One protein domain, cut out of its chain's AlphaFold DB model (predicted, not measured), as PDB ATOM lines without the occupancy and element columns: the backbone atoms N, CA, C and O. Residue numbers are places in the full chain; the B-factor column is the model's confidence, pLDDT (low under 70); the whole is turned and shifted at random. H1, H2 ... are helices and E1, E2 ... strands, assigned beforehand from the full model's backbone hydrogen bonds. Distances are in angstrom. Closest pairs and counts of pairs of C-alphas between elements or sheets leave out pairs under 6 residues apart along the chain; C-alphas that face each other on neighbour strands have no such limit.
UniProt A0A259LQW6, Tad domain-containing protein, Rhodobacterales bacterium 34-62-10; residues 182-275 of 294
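This is residues 182 to 275 of the 294 residues of the protein "Tad domain-containing protein" of Rhodobacterales bacterium 34-62-10 (UniProt A0A259LQW6). Two lobes stand side by side: in one, two parallel strands, E1 and E2, have the long helix H1 running back alongside them; the other is a loop-built lobe made by the short helix H2 and residues 241 to 275, which bear no named element. Residues 215 to 220, of which 215 belongs to H1, stick out from the rest. The printed part has 94 residues, with two named helices and two named strands in the order E1, H1, E2, H2, sheet order E1, E2; the class is mixed, with 39 residues, under half, in named elements. It is loose, with a radius of gyration of the C-alphas of 16.6 A and spans of 44 by 36 by 29 A.

Find C-alpha 182 at (-50.076, -32.162, -19.464); from there E1 runs 19.7 A to residue 188. H1, residues 198 to 215, starts at C-alpha 198, (-43.907, -49.110, -37.653), and is 25.3 A long. E2, residues 222 to 230, covers 26.3 A. H2, residues 236 to 240, ends at C-alpha 240, (-45.553, -51.061, -7.652).

Look first at E1 and E2, parallel at 20 degrees, where N 185 and O 225 are 2.8 A apart, within hydrogen-bond range. E1, H1 and E2 form a strand-helix-strand unit, two parallel neighbour strands joined through a helix, with a right-handed crossover. E1 and H1 are near each other, with 8 pairs of C-alphas within 10 A. The closest C-alphas of H1 and E2, Phe 214 and Val 222, are 7.4 A apart. H2 is apart from E1 and H1. In H1 and H2 every O i to N i+4 pair is within hydrogen-bond range.

The C-alphas of Asn 216 and Arg 248, the two farthest apart, are 45.2 A apart. The printed part has no cut, and no link between named elements is long. Look at residues 217 to 220 for pLDDT under 70.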
ATOM      1  N   GLU A 182     -50.497 -30.790 -19.764       85.75
ATOM      2  CA  GLU A 182     -50.076 -32.162 -19.464       85.75
ATOM      3  C   GLU A 182     -50.468 -33.100 -20.618       85.75
ATOM      4  O   GLU A 182     -51.648 -33.250 -20.938       85.75
ATOM      5  N   ILE A 183     -49.482 -33.743 -21.251       87.12
ATOM      6  CA  ILE A 183     -49.679 -34.626 -22.411       87.12
ATOM      7  C   ILE A 183     -49.290 -36.061 -22.036       87.12
ATOM      8  O   ILE A 183     -48.179 -36.311 -21.574       87.12
ATOM      9  N   SER A 184     -50.190 -37.025 -22.251       91.62
ATOM     10  CA  SER A 184     -49.936 -38.457 -22.008       91.62
ATOM     11  C   SER A 184     -49.909 -39.248 -23.318       91.62
ATOM     12  O   SER A 184     -50.947 -39.442 -23.950       91.62
ATOM     13  N   LEU A 185     -48.730 -39.725 -23.722       91.50
ATOM     14  CA  LEU A 185     -48.522 -40.517 -24.935       91.50
ATOM     15  C   LEU A 185     -48.628 -42.005 -24.598       91.50
ATOM     16  O   LEU A 185     -47.706 -42.587 -24.029       91.50
ATOM     17  N   VAL A 186     -49.740 -42.635 -24.971       92.19
ATOM     18  CA  VAL A 186     -49.932 -44.085 -24.820       92.19
ATOM     19  C   VAL A 186     -49.430 -44.785 -26.084       92.19
ATOM     20  O   VAL A 186     -50.042 -44.662 -27.144       92.19
ATOM     21  N   LEU A 187     -48.302 -45.491 -25.985       91.62
ATOM     22  CA  LEU A 187     -47.568 -46.034 -27.134       91.62
ATOM     23  C   LEU A 187     -47.699 -47.559 -27.227       91.62
ATOM     24  O   LEU A 187     -47.309 -48.277 -26.306       91.62
ATOM     25  N   ASP A 188     -48.195 -48.063 -28.360       91.19
ATOM     26  CA  ASP A 188     -48.177 -49.500 -28.657       91.19
ATOM     27  C   ASP A 188     -46.737 -49.940 -28.953       91.19
ATOM     28  O   ASP A 188     -46.134 -49.504 -29.935       91.19
ATOM     29  N   ILE A 189     -46.191 -50.814 -28.107       88.19
ATOM     30  CA  ILE A 189     -44.892 -51.466 -28.315       88.19
ATOM     31  C   ILE A 189     -45.041 -52.988 -28.466       88.19
ATOM     32  O   ILE A 189     -44.158 -53.769 -28.103       88.19
ATOM     33  N   SER A 190     -46.183 -53.434 -28.999       87.25
ATOM     34  CA  SER A 190     -46.442 -54.845 -29.274       87.25
ATOM     35  C   SER A 190     -45.527 -55.405 -30.361       87.25
ATOM     36  O   SER A 190     -45.014 -54.697 -31.230       87.25
ATOM     37  N   GLY A 191     -45.412 -56.736 -30.405       85.38
ATOM     38  CA  GLY A 191     -44.704 -57.433 -31.484       85.38
ATOM     39  C   GLY A 191     -45.258 -57.167 -32.893       85.38
ATOM     40  O   GLY A 191     -44.622 -57.555 -33.862       85.38
ATOM     41  N   SER A 192     -46.411 -56.497 -33.041       86.69
ATOM     42  CA  SER A 192     -46.939 -56.069 -34.345       86.69
ATOM     43  C   SER A 192     -46.276 -54.793 -34.899       86.69
ATOM     44  O   SER A 192     -46.461 -54.466 -36.078       86.69
ATOM     45  N   MET A 193     -45.490 -54.093 -34.071       91.81
ATOM     46  CA  MET A 193     -44.828 -52.823 -34.387       91.81
ATOM     47  C   MET A 193     -43.396 -52.989 -34.920       91.81
ATOM     48  O   MET A 193     -42.860 -52.073 -35.537       91.81
ATOM     49  N   SER A 194     -42.789 -54.172 -34.788       89.56
ATOM     50  CA  SER A 194     -41.510 -54.495 -35.447       89.56
ATOM     51  C   SER A 194     -41.645 -54.761 -36.956       89.56
ATOM     52  O   SER A 194     -40.644 -54.888 -37.658       89.56
ATOM     53  N   PHE A 195     -42.874 -54.832 -37.479       92.19
ATOM     54  CA  PHE A 195     -43.158 -55.033 -38.901       92.19
ATOM     55  C   PHE A 195     -43.355 -53.705 -39.643       92.19
ATOM     56  O   PHE A 195     -43.882 -52.740 -39.090       92.19
ATOM     57  N   ASN A 196     -43.007 -53.681 -40.934       93.75
ATOM     58  CA  ASN A 196     -43.267 -52.567 -41.861       93.75
ATOM     59  C   ASN A 196     -42.786 -51.191 -41.346       93.75
ATOM     60  O   ASN A 196     -43.466 -50.186 -41.544       93.75
ATOM     61  N   ASN A 197     -41.636 -51.164 -40.661       93.31
ATOM     62  CA  ASN A 197     -40.998 -49.980 -40.068       93.31
ATOM     63  C   ASN A 197     -41.889 -49.189 -39.086       93.31
ATOM     64  O   ASN A 197     -41.623 -48.019 -38.823       93.31
ATOM     65  N   ARG A 198     -42.944 -49.802 -38.528       93.56
ATOM     66  CA  ARG A 198     -43.907 -49.110 -37.653       93.56
ATOM     67  C   ARG A 198     -43.259 -48.513 -36.408       93.56
ATOM     68  O   ARG A 198     -43.580 -47.377 -36.086       93.56
ATOM     69  N   MET A 199     -42.347 -49.238 -35.755       92.38
ATOM     70  CA  MET A 199     -41.608 -48.720 -34.600       92.38
ATOM     71  C   MET A 199     -40.772 -47.494 -34.978       92.38
ATOM     72  O   MET A 199     -40.978 -46.436 -34.409       92.38
ATOM     73  N   THR A 200     -39.942 -47.585 -36.020       93.88
ATOM     74  CA  THR A 200     -39.114 -46.461 -36.495       93.88
ATOM     75  C   THR A 200     -39.941 -45.247 -36.920       93.88
ATOM     76  O   THR A 200     -39.553 -44.110 -36.676       93.88
ATOM     77  N   ASN A 201     -41.116 -45.464 -37.514       95.19
ATOM     78  CA  ASN A 201     -42.039 -44.377 -37.837       95.19
ATOM     79  C   ASN A 201     -42.672 -43.757 -36.577       95.19
ATOM     80  O   ASN A 201     -42.902 -42.553 -36.562       95.19
ATOM     81  N   LEU A 202     -42.946 -44.552 -35.535       94.12
ATOM     82  CA  LEU A 202     -43.454 -44.073 -34.245       94.12
ATOM     83  C   LEU A 202     -42.376 -43.319 -33.451       94.12
ATOM     84  O   LEU A 202     -42.679 -42.291 -32.862       94.12
ATOM     85  N   GLU A 203     -41.133 -43.801 -33.471       92.94
ATOM     86  CA  GLU A 203     -39.963 -43.143 -32.876       92.94
ATOM     87  C   GLU A 203     -39.733 -41.775 -33.534       92.94
ATOM     88  O   GLU A 203     -39.718 -40.759 -32.844       92.94
ATOM     89  N   ASN A 204     -39.661 -41.727 -34.871       95.62
ATOM     90  CA  ASN A 204     -39.482 -40.479 -35.618       95.62
ATOM     91  C   ASN A 204     -40.637 -39.489 -35.396       95.62
ATOM     92  O   ASN A 204     -40.386 -38.326 -35.100       95.62
ATOM     93  N   ALA A 205     -41.896 -39.937 -35.499       93.38
ATOM     94  CA  ALA A 205     -43.058 -39.070 -35.284       93.38
ATOM     95  C   ALA A 205     -43.224 -38.649 -33.813       93.38
ATOM     96  O   ALA A 205     -43.777 -37.590 -33.533       93.38
ATOM     97  N   GLY A 206     -42.749 -39.467 -32.868       93.19
ATOM     98  CA  GLY A 206     -42.694 -39.133 -31.448       93.19
ATOM     99  C   GLY A 206     -41.675 -38.034 -31.160       93.19
ATOM    100  O   GLY A 206     -42.001 -37.098 -30.439       93.19
ATOM    101  N   LEU A 207     -40.485 -38.110 -31.765       93.06
ATOM    102  CA  LEU A 207     -39.475 -37.048 -31.698       93.06
ATOM    103  C   LEU A 207     -39.974 -35.761 -32.370       93.06
ATOM    104  O   LEU A 207     -39.999 -34.727 -31.720       93.06
ATOM    105  N   GLU A 208     -40.488 -35.837 -33.602       92.75
ATOM    106  CA  GLU A 208     -41.062 -34.682 -34.317       92.75
ATOM    107  C   GLU A 208     -42.196 -34.010 -33.518       92.75
ATOM    108  O   GLU A 208     -42.289 -32.786 -33.482       92.75
ATOM    109  N   PHE A 209     -43.033 -34.792 -32.824       91.25
ATOM    110  CA  PHE A 209     -44.073 -34.269 -31.935       91.25
ATOM    111  C   PHE A 209     -43.511 -33.629 -30.654       91.25
ATOM    112  O   PHE A 209     -44.011 -32.588 -30.235       91.25
ATOM    113  N   VAL A 210     -42.494 -34.229 -30.026       89.81
ATOM    114  CA  VAL A 210     -41.801 -33.653 -28.861       89.81
ATOM    115  C   VAL A 210     -41.169 -32.317 -29.247       89.81
ATOM    116  O   VAL A 210     -41.488 -31.300 -28.632       89.81
ATOM    117  N   ASP A 211     -40.349 -32.309 -30.296       88.88
ATOM    118  CA  ASP A 211     -39.628 -31.131 -30.771       88.88
ATOM    119  C   ASP A 211     -40.613 -30.016 -31.153       88.88
ATOM    120  O   ASP A 211     -40.526 -28.914 -30.616       88.88
ATOM    121  N   ALA A 212     -41.639 -30.308 -31.962       86.56
ATOM    122  CA  ALA A 212     -42.636 -29.311 -32.361       86.56
ATOM    123  C   ALA A 212     -43.440 -28.730 -31.181       86.56
ATOM    124  O   ALA A 212     -43.860 -27.572 -31.243       86.56
ATOM    125  N   ILE A 213     -43.663 -29.495 -30.108       84.81
ATOM    126  CA  ILE A 213     -44.332 -28.995 -28.900       84.81
ATOM    127  C   ILE A 213     -43.387 -28.118 -28.070       84.81
ATOM    128  O   ILE A 213     -43.802 -27.036 -27.652       84.81
ATOM    129  N   PHE A 214     -42.132 -28.525 -27.854       82.38
ATOM    130  CA  PHE A 214     -41.174 -27.749 -27.056       82.38
ATOM    131  C   PHE A 214     -40.614 -26.516 -27.789       82.38
ATOM    132  O   PHE A 214     -40.369 -25.507 -27.139       82.38
ATOM    133  N   GLU A 215     -40.496 -26.525 -29.122       80.12
ATOM    134  CA  GLU A 215     -40.131 -25.333 -29.913       80.12
ATOM    135  C   GLU A 215     -41.207 -24.231 -29.876       80.12
ATOM    136  O   GLU A 215     -40.890 -23.054 -30.042       80.12
ATOM    137  N   ASN A 216     -42.477 -24.598 -29.662       70.06
ATOM    138  CA  ASN A 216     -43.623 -23.678 -29.678       70.06
ATOM    139  C   ASN A 216     -44.224 -23.423 -28.280       70.06
ATOM    140  O   ASN A 216     -45.298 -22.828 -28.177       70.06
ATOM    141  N   SER A 217     -43.555 -23.860 -27.209       68.69
ATOM    142  CA  SER A 217     -44.011 -23.698 -25.821       68.69
ATOM    143  C   SER A 217     -42.958 -23.001 -24.965       68.69
ATOM    144  O   SER A 217     -41.762 -23.213 -25.137       68.69
ATOM    145  N   ALA A 218     -43.398 -22.208 -23.989       65.69
ATOM    146  CA  ALA A 218     -42.492 -21.654 -22.989       65.69
ATOM    147  C   ALA A 218     -41.923 -22.754 -22.067       65.69
ATOM    148  O   ALA A 218     -42.576 -23.766 -21.793       65.69
ATOM    149  N   GLU A 219     -40.711 -22.525 -21.562       65.19
ATOM    150  CA  GLU A 219     -40.030 -23.408 -20.611       65.19
ATOM    151  C   GLU A 219     -40.896 -23.638 -19.350       65.19
ATOM    152  O   GLU A 219     -41.664 -22.765 -18.934       65.19
ATOM    153  N   ASP A 220     -40.840 -24.848 -18.784       65.88
ATOM    154  CA  ASP A 220     -41.696 -25.336 -17.686       65.88
ATOM    155  C   ASP A 220     -43.233 -25.303 -17.922       65.88
ATOM    156  O   ASP A 220     -44.004 -25.495 -16.977       65.88
ATOM    157  N   LYS A 221     -43.730 -25.107 -19.160       72.69
ATOM    158  CA  LYS A 221     -45.186 -25.113 -19.461       72.69
ATOM    159  C   LYS A 221     -45.760 -26.399 -20.039       72.69
ATOM    160  O   LYS A 221     -46.980 -26.563 -19.995       72.69
ATOM    161  N   VAL A 222     -44.934 -27.320 -20.527       80.62
ATOM    162  CA  VAL A 222     -45.399 -28.635 -20.991       80.62
ATOM    163  C   VAL A 222     -44.808 -29.734 -20.123       80.62
ATOM    164  O   VAL A 222     -43.592 -29.868 -20.013       80.62
ATOM    165  N   SER A 223     -45.686 -30.555 -19.551       86.19
ATOM    166  CA  SER A 223     -45.322 -31.822 -18.919       86.19
ATOM    167  C   SER A 223     -45.735 -32.965 -19.838       86.19
ATOM    168  O   SER A 223     -46.875 -33.008 -20.307       86.19
ATOM    169  N   MET A 224     -44.823 -33.898 -20.108       87.12
ATOM    170  CA  MET A 224     -45.080 -35.024 -21.003       87.12
ATOM    171  C   MET A 224     -44.804 -36.357 -20.305       87.12
ATOM    172  O   MET A 224     -43.714 -36.596 -19.793       87.12
ATOM    173  N   SER A 225     -45.800 -37.241 -20.311       89.94
ATOM    174  CA  SER A 225     -45.711 -38.608 -19.796       89.94
ATOM    175  C   SER A 225     -45.791 -39.605 -20.949       89.94
ATOM    176  O   SER A 225     -46.669 -39.497 -21.805       89.94
ATOM    177  N   ILE A 226     -44.884 -40.583 -20.976       89.56
ATOM    178  CA  ILE A 226     -44.840 -41.633 -22.000       89.56
ATOM    179  C   ILE A 226     -45.204 -42.967 -21.346       89.56
ATOM    180  O   ILE A 226     -44.583 -43.384 -20.371       89.56
ATOM    181  N   ILE A 227     -46.219 -43.634 -21.894       89.56
ATOM    182  CA  ILE A 227     -46.850 -44.834 -21.337       89.56
ATOM    183  C   ILE A 227     -46.781 -45.954 -22.392       89.56
ATOM    184  O   ILE A 227     -47.723 -46.132 -23.171       89.56
ATOM    185  N   PRO A 228     -45.667 -46.703 -22.472       88.38
ATOM    186  CA  PRO A 228     -45.539 -47.823 -23.398       88.38
ATOM    187  C   PRO A 228     -46.349 -49.038 -22.918       88.38
ATOM    188  O   PRO A 228     -46.305 -49.399 -21.739       88.38
ATOM    189  N   TYR A 229     -47.058 -49.709 -23.833       86.94
ATOM    190  CA  TYR A 229     -47.837 -50.913 -23.529       86.94
ATOM    191  C   TYR A 229     -47.601 -52.066 -24.519       86.94
ATOM    192  O   TYR A 229     -47.426 -51.872 -25.722       86.94
ATOM    193  N   ASN A 230     -47.658 -53.297 -24.007       83.69
ATOM    194  CA  ASN A 230     -47.675 -54.537 -24.789       83.69
ATOM    195  C   ASN A 230     -48.430 -55.614 -23.993       83.69
ATOM    196  O   ASN A 230     -47.828 -56.415 -23.282       83.69
ATOM    197  N   GLY A 231     -49.765 -55.576 -24.038       81.94
ATOM    198  CA  GLY A 231     -50.644 -56.389 -23.184       81.94
ATOM    199  C   GLY A 231     -50.740 -55.866 -21.744       81.94
ATOM    200  O   GLY A 231     -51.842 -55.629 -21.257       81.94
ATOM    201  N   GLN A 232     -49.597 -55.612 -21.106       82.75
ATOM    202  CA  GLN A 232     -49.465 -54.879 -19.845       82.75
ATOM    203  C   GLN A 232     -48.751 -53.530 -20.054       82.75
ATOM    204  O   GLN A 232     -48.160 -53.276 -21.106       82.75
ATOM    205  N   VAL A 233     -48.789 -52.684 -19.019       86.19
ATOM    206  CA  VAL A 233     -47.967 -51.471 -18.865       86.19
ATOM    207  C   VAL A 233     -46.932 -51.728 -17.769       86.19
ATOM    208  O   VAL A 233     -47.250 -52.345 -16.749       86.19
ATOM    209  N   ASN A 234     -45.705 -51.253 -17.974       84.44
ATOM    210  CA  ASN A 234     -44.653 -51.227 -16.959       84.44
ATOM    211  C   ASN A 234     -44.833 -49.964 -16.094       84.44
ATOM    212  O   ASN A 234     -44.812 -48.860 -16.632       84.44
ATOM    213  N   ILE A 235     -45.046 -50.120 -14.781       84.38
ATOM    214  CA  ILE A 235     -45.296 -48.991 -13.857       84.38
ATOM    215  C   ILE A 235     -44.077 -48.594 -13.007       84.38
ATOM    216  O   ILE A 235     -44.171 -47.658 -12.214       84.38
ATOM    217  N   GLY A 236     -42.940 -49.280 -13.160       85.75
ATOM    218  CA  GLY A 236     -41.730 -49.039 -12.369       85.75
ATOM    219  C   GLY A 236     -41.839 -49.412 -10.874       85.75
ATOM    220  O   GLY A 236     -42.918 -49.753 -10.377       85.75
ATOM    221  N   PRO A 237     -40.717 -49.345 -10.132       83.62
ATOM    222  CA  PRO A 237     -40.665 -49.739  -8.723       83.62
ATOM    223  C   PRO A 237     -41.464 -48.791  -7.811       83.62
ATOM    224  O   PRO A 237     -42.235 -49.236  -6.961       83.62
ATOM    225  N   ASP A 238     -41.363 -47.474  -8.016       86.62
ATOM    226  CA  ASP A 238     -41.976 -46.491  -7.114       86.62
ATOM    227  C   ASP A 238     -43.505 -46.577  -7.051       86.62
ATOM    228  O   ASP A 238     -44.091 -46.265  -6.008       86.62
ATOM    229  N   LEU A 239     -44.162 -47.006  -8.136       85.75
ATOM    230  CA  LEU A 239     -45.607 -47.228  -8.159       85.75
ATOM    231  C   LEU A 239     -45.989 -48.640  -7.715       85.75
ATOM    232  O   LEU A 239     -47.008 -48.766  -7.036       85.75
ATOM    233  N   ILE A 240     -45.210 -49.682  -8.042       86.00
ATOM    234  CA  ILE A 240     -45.553 -51.061  -7.652       86.00
ATOM    235  C   ILE A 240     -45.604 -51.207  -6.122       86.00
ATOM    236  O   ILE A 240     -46.571 -51.753  -5.595       86.00
ATOM    237  N   ASP A 241     -44.678 -50.546  -5.416       87.25
ATOM    238  CA  ASP A 241     -44.608 -50.423  -3.951       87.25
ATOM    239  C   ASP A 241     -45.848 -49.777  -3.294       87.25
ATOM    240  O   ASP A 241     -45.958 -49.720  -2.067       87.25
ATOM    241  N   LYS A 242     -46.779 -49.218  -4.080       89.62
ATOM    242  CA  LYS A 242     -48.011 -48.583  -3.581       89.62
ATOM    243  C   LYS A 242     -49.236 -49.500  -3.668       89.62
ATOM    244  O   LYS A 242     -50.303 -49.095  -3.200       89.62
ATOM    245  N   TYR A 243     -49.101 -50.704  -4.226       89.06
ATOM    246  CA  TYR A 243     -50.177 -51.684  -4.399       89.06
ATOM    247  C   TYR A 243     -49.826 -53.030  -3.745       89.06
ATOM    248  O   TYR A 243     -48.665 -53.353  -3.513       89.06
ATOM    249  N   ASN A 244     -50.844 -53.837  -3.441       90.50
ATOM    250  CA  ASN A 244     -50.692 -55.177  -2.873       90.50
ATOM    251  C   ASN A 244     -50.265 -56.181  -3.963       90.50
ATOM    252  O   ASN A 244     -51.092 -56.912  -4.516       90.50
ATOM    253  N   ILE A 245     -48.980 -56.155  -4.318       87.56
ATOM    254  CA  ILE A 245     -48.423 -56.901  -5.449       87.56
ATOM    255  C   ILE A 245     -47.766 -58.201  -4.974       87.56
ATOM    256  O   ILE A 245     -46.896 -58.205  -4.102       87.56
ATOM    257  N   THR A 246     -48.149 -59.321  -5.584       86.50
ATOM    258  CA  THR A 246     -47.475 -60.609  -5.386       86.50
ATOM    259  C   THR A 246     -46.344 -60.739  -6.399       86.50
ATOM    260  O   THR A 246     -46.588 -61.143  -7.534       86.50
ATOM    261  N   HIS A 247     -45.120 -60.415  -5.982       80.81
ATOM    262  CA  HIS A 247     -43.917 -60.531  -6.810       80.81
ATOM    263  C   HIS A 247     -43.484 -61.997  -6.998       80.81
ATOM    264  O   HIS A 247     -43.053 -62.657  -6.049       80.81
ATOM    265  N   ARG A 248     -43.550 -62.498  -8.232       78.75
ATOM    266  CA  ARG A 248     -42.930 -63.747  -8.703       78.75
ATOM    267  C   ARG A 248     -41.512 -63.500  -9.220       78.75
ATOM    268  O   ARG A 248     -40.708 -64.434  -9.286       78.75
ATOM    269  N   HIS A 249     -41.201 -62.266  -9.621       76.62
ATOM    270  CA  HIS A 249     -39.963 -61.895 -10.300       76.62
ATOM    271  C   HIS A 249     -39.333 -60.633  -9.686       76.62
ATOM    272  O   HIS A 249     -40.009 -59.678  -9.325       76.62
ATOM    273  N   THR A 250     -38.001 -60.621  -9.563       74.25
ATOM    274  CA  THR A 250     -37.265 -59.565  -8.833       74.25
ATOM    275  C   THR A 250     -37.125 -58.256  -9.611       74.25
ATOM    276  O   THR A 250     -36.985 -57.201  -9.008       74.25
ATOM    277  N   ASN A 251     -37.140 -58.324 -10.946       73.31
ATOM    278  CA  ASN A 251     -36.754 -57.218 -11.828       73.31
ATOM    279  C   ASN A 251     -37.844 -56.897 -12.866       73.31
ATOM    280  O   ASN A 251     -37.503 -56.594 -14.010       73.31
ATOM    281  N   THR A 252     -39.131 -57.030 -12.526       76.88
ATOM    282  CA  THR A 252     -40.236 -56.697 -13.445       76.88
ATOM    283  C   THR A 252     -41.399 -55.992 -12.763       76.88
ATOM    284  O   THR A 252     -41.826 -56.405 -11.690       76.88
ATOM    285  N   PHE A 253     -41.960 -54.988 -13.443       84.19
ATOM    286  CA  PHE A 253     -42.996 -54.097 -12.911       84.19
ATOM    287  C   PHE A 253     -44.258 -54.013 -13.795       84.19
ATOM    288  O   PHE A 253     -44.941 -52.991 -13.829       84.19
ATOM    289  N   CYS A 254     -44.579 -55.091 -14.517       85.69
ATOM    290  CA  CYS A 254     -45.890 -55.276 -15.151       85.69
ATOM    291  C   CYS A 254     -46.842 -56.013 -14.207       85.69
ATOM    292  O   CYS A 254     -46.481 -57.062 -13.670       85.69
ATOM    293  N   VAL A 255     -48.069 -55.508 -14.076       86.06
ATOM    294  CA  VAL A 255     -49.105 -56.053 -13.186       86.06
ATOM    295  C   VAL A 255     -50.215 -56.710 -14.007       86.06
ATOM    296  O   VAL A 255     -50.764 -56.083 -14.913       86.06
ATOM    297  N   ASP A 256     -50.585 -57.947 -13.671       85.62
ATOM    298  CA  ASP A 256     -51.729 -58.627 -14.288       85.62
ATOM    299  C   ASP A 256     -53.025 -58.201 -13.569       85.62
ATOM    300  O   ASP A 256     -53.373 -58.689 -12.491       85.62
ATOM    301  N   LEU A 257     -53.738 -57.245 -14.172       86.81
ATOM    302  CA  LEU A 257     -54.943 -56.635 -13.604       86.81
ATOM    303  C   LEU A 257     -56.165 -57.581 -13.671       86.81
ATOM    304  O   LEU A 257     -56.559 -58.004 -14.761       86.81
ATOM    305  N   PRO A 258     -56.826 -57.900 -12.539       86.56
ATOM    306  CA  PRO A 258     -57.994 -58.776 -12.538       86.56
ATOM    307  C   PRO A 258     -59.232 -58.058 -13.113       86.56
ATOM    308  O   PRO A 258     -59.399 -56.859 -12.875       86.56
ATOM    309  N   PRO A 259     -60.167 -58.763 -13.793       86.62
ATOM    310  CA  PRO A 259     -61.279 -58.136 -14.523       86.62
ATOM    311  C   PRO A 259     -62.180 -57.182 -13.724       86.62
ATOM    312  O   PRO A 259     -62.866 -56.351 -14.314       86.62
ATOM    313  N   SER A 260     -62.183 -57.281 -12.394       85.69
ATOM    314  CA  SER A 260     -62.909 -56.374 -11.504       85.69
ATOM    315  C   SER A 260     -62.465 -54.912 -11.624       85.69
ATOM    316  O   SER A 260     -63.321 -54.031 -11.530       85.69
ATOM    317  N   VAL A 261     -61.176 -54.624 -11.857       87.81
ATOM    318  CA  VAL A 261     -60.672 -53.233 -11.814       87.81
ATOM    319  C   VAL A 261     -61.174 -52.385 -12.980       87.81
ATOM    320  O   VAL A 261     -61.368 -51.187 -12.814       87.81
ATOM    321  N   TYR A 262     -61.489 -52.996 -14.128       88.06
ATOM    322  CA  TYR A 262     -62.032 -52.293 -15.297       88.06
ATOM    323  C   TYR A 262     -63.456 -51.744 -15.085       88.06
ATOM    324  O   TYR A 262     -63.972 -51.034 -15.944       88.06
ATOM    325  N   THR A 263     -64.098 -52.043 -13.949       90.25
ATOM    326  CA  THR A 263     -65.400 -51.463 -13.570       90.25
ATOM    327  C   THR A 263     -65.280 -50.162 -12.764       90.25
ATOM    328  O   THR A 263     -66.293 -49.530 -12.465       90.25
ATOM    329  N   THR A 264     -64.059 -49.739 -12.418       85.50
ATOM    330  CA  THR A 264     -63.790 -48.618 -11.504       85.50
ATOM    331  C   THR A 264     -62.623 -47.760 -11.986       85.50
ATOM    332  O   THR A 264     -61.548 -48.278 -12.260       85.50
ATOM    333  N   ALA A 265     -62.780 -46.435 -11.987       82.69
ATOM    334  CA  ALA A 265     -61.721 -45.502 -12.399       82.69
ATOM    335  C   ALA A 265     -60.523 -45.403 -11.422       82.69
ATOM    336  O   ALA A 265     -59.570 -44.679 -11.696       82.69
ATOM    337  N   ALA A 266     -60.562 -46.098 -10.279       85.06
ATOM    338  CA  ALA A 266     -59.511 -46.088  -9.265       85.06
ATOM    339  C   ALA A 266     -58.992 -47.507  -8.999       85.06
ATOM    340  O   ALA A 266     -59.768 -48.409  -8.683       85.06
ATOM    341  N   LEU A 267     -57.671 -47.694  -9.072       84.94
ATOM    342  CA  LEU A 267     -57.024 -48.963  -8.750       84.94
ATOM    343  C   LEU A 267     -56.888 -49.124  -7.226       84.94
ATOM    344  O   LEU A 267     -56.333 -48.261  -6.543       84.94
ATOM    345  N   SER A 268     -57.392 -50.230  -6.676       87.75
ATOM    346  CA  SER A 268     -57.332 -50.477  -5.230       87.75
ATOM    347  C   SER A 268     -55.929 -50.891  -4.782       87.75
ATOM    348  O   SER A 268     -55.388 -51.890  -5.251       87.75
ATOM    349  N   ARG A 269     -55.378 -50.174  -3.796       89.75
ATOM    350  CA  ARG A 269     -54.071 -50.481  -3.186       89.75
ATOM    351  C   ARG A 269     -54.050 -51.768  -2.360       89.75
ATOM    352  O   ARG A 269     -52.976 -52.301  -2.123       89.75
ATOM    353  N   THR A 270     -55.204 -52.279  -1.925       89.75
ATOM    354  CA  THR A 270     -55.298 -53.483  -1.074       89.75
ATOM    355  C   THR A 270     -55.694 -54.749  -1.831       89.75
ATOM    356  O   THR A 270     -55.568 -55.844  -1.282       89.75
ATOM    357  N   LEU A 271     -56.155 -54.629  -3.079       89.12
ATOM    358  CA  LEU A 271     -56.518 -55.767  -3.925       89.12
ATOM    359  C   LEU A 271     -55.246 -56.554  -4.299       89.12
ATOM    360  O   LEU A 271     -54.373 -55.961  -4.928       89.12
ATOM    361  N   PRO A 272     -55.114 -57.846  -3.936       87.62
ATOM    362  CA  PRO A 272     -53.947 -58.637  -4.312       87.62
ATOM    363  C   PRO A 272     -53.903 -58.844  -5.829       87.62
ATOM    364  O   PRO A 272     -54.851 -59.372  -6.415       87.62
ATOM    365  N   MET A 273     -52.798 -58.444  -6.454       88.62
ATOM    366  CA  MET A 273     -52.568 -58.561  -7.899       88.62
ATOM    367  C   MET A 273     -51.179 -59.166  -8.144       88.62
ATOM    368  O   MET A 273     -50.217 -58.728  -7.519       88.62
ATOM    369  N   PRO A 274     -51.029 -60.188  -9.000       85.69
ATOM    370  CA  PRO A 274     -49.714 -60.729  -9.318       85.69
ATOM    371  C   PRO A 274     -48.963 -59.846 -10.327       85.69
ATOM    372  O   PRO A 274     -49.576 -59.171 -11.157       85.69
ATOM    373  N   ASP A 275     -47.633 -59.908 -10.293       82.38
ATOM    374  CA  ASP A 275     -46.822 -59.556 -11.460       82.38
ATOM    375  C   ASP A 275     -46.975 -60.614 -12.576       82.38
ATOM    376  O   ASP A 275     -47.508 -61.713 -12.366       82.38
TER     377      ASP A 275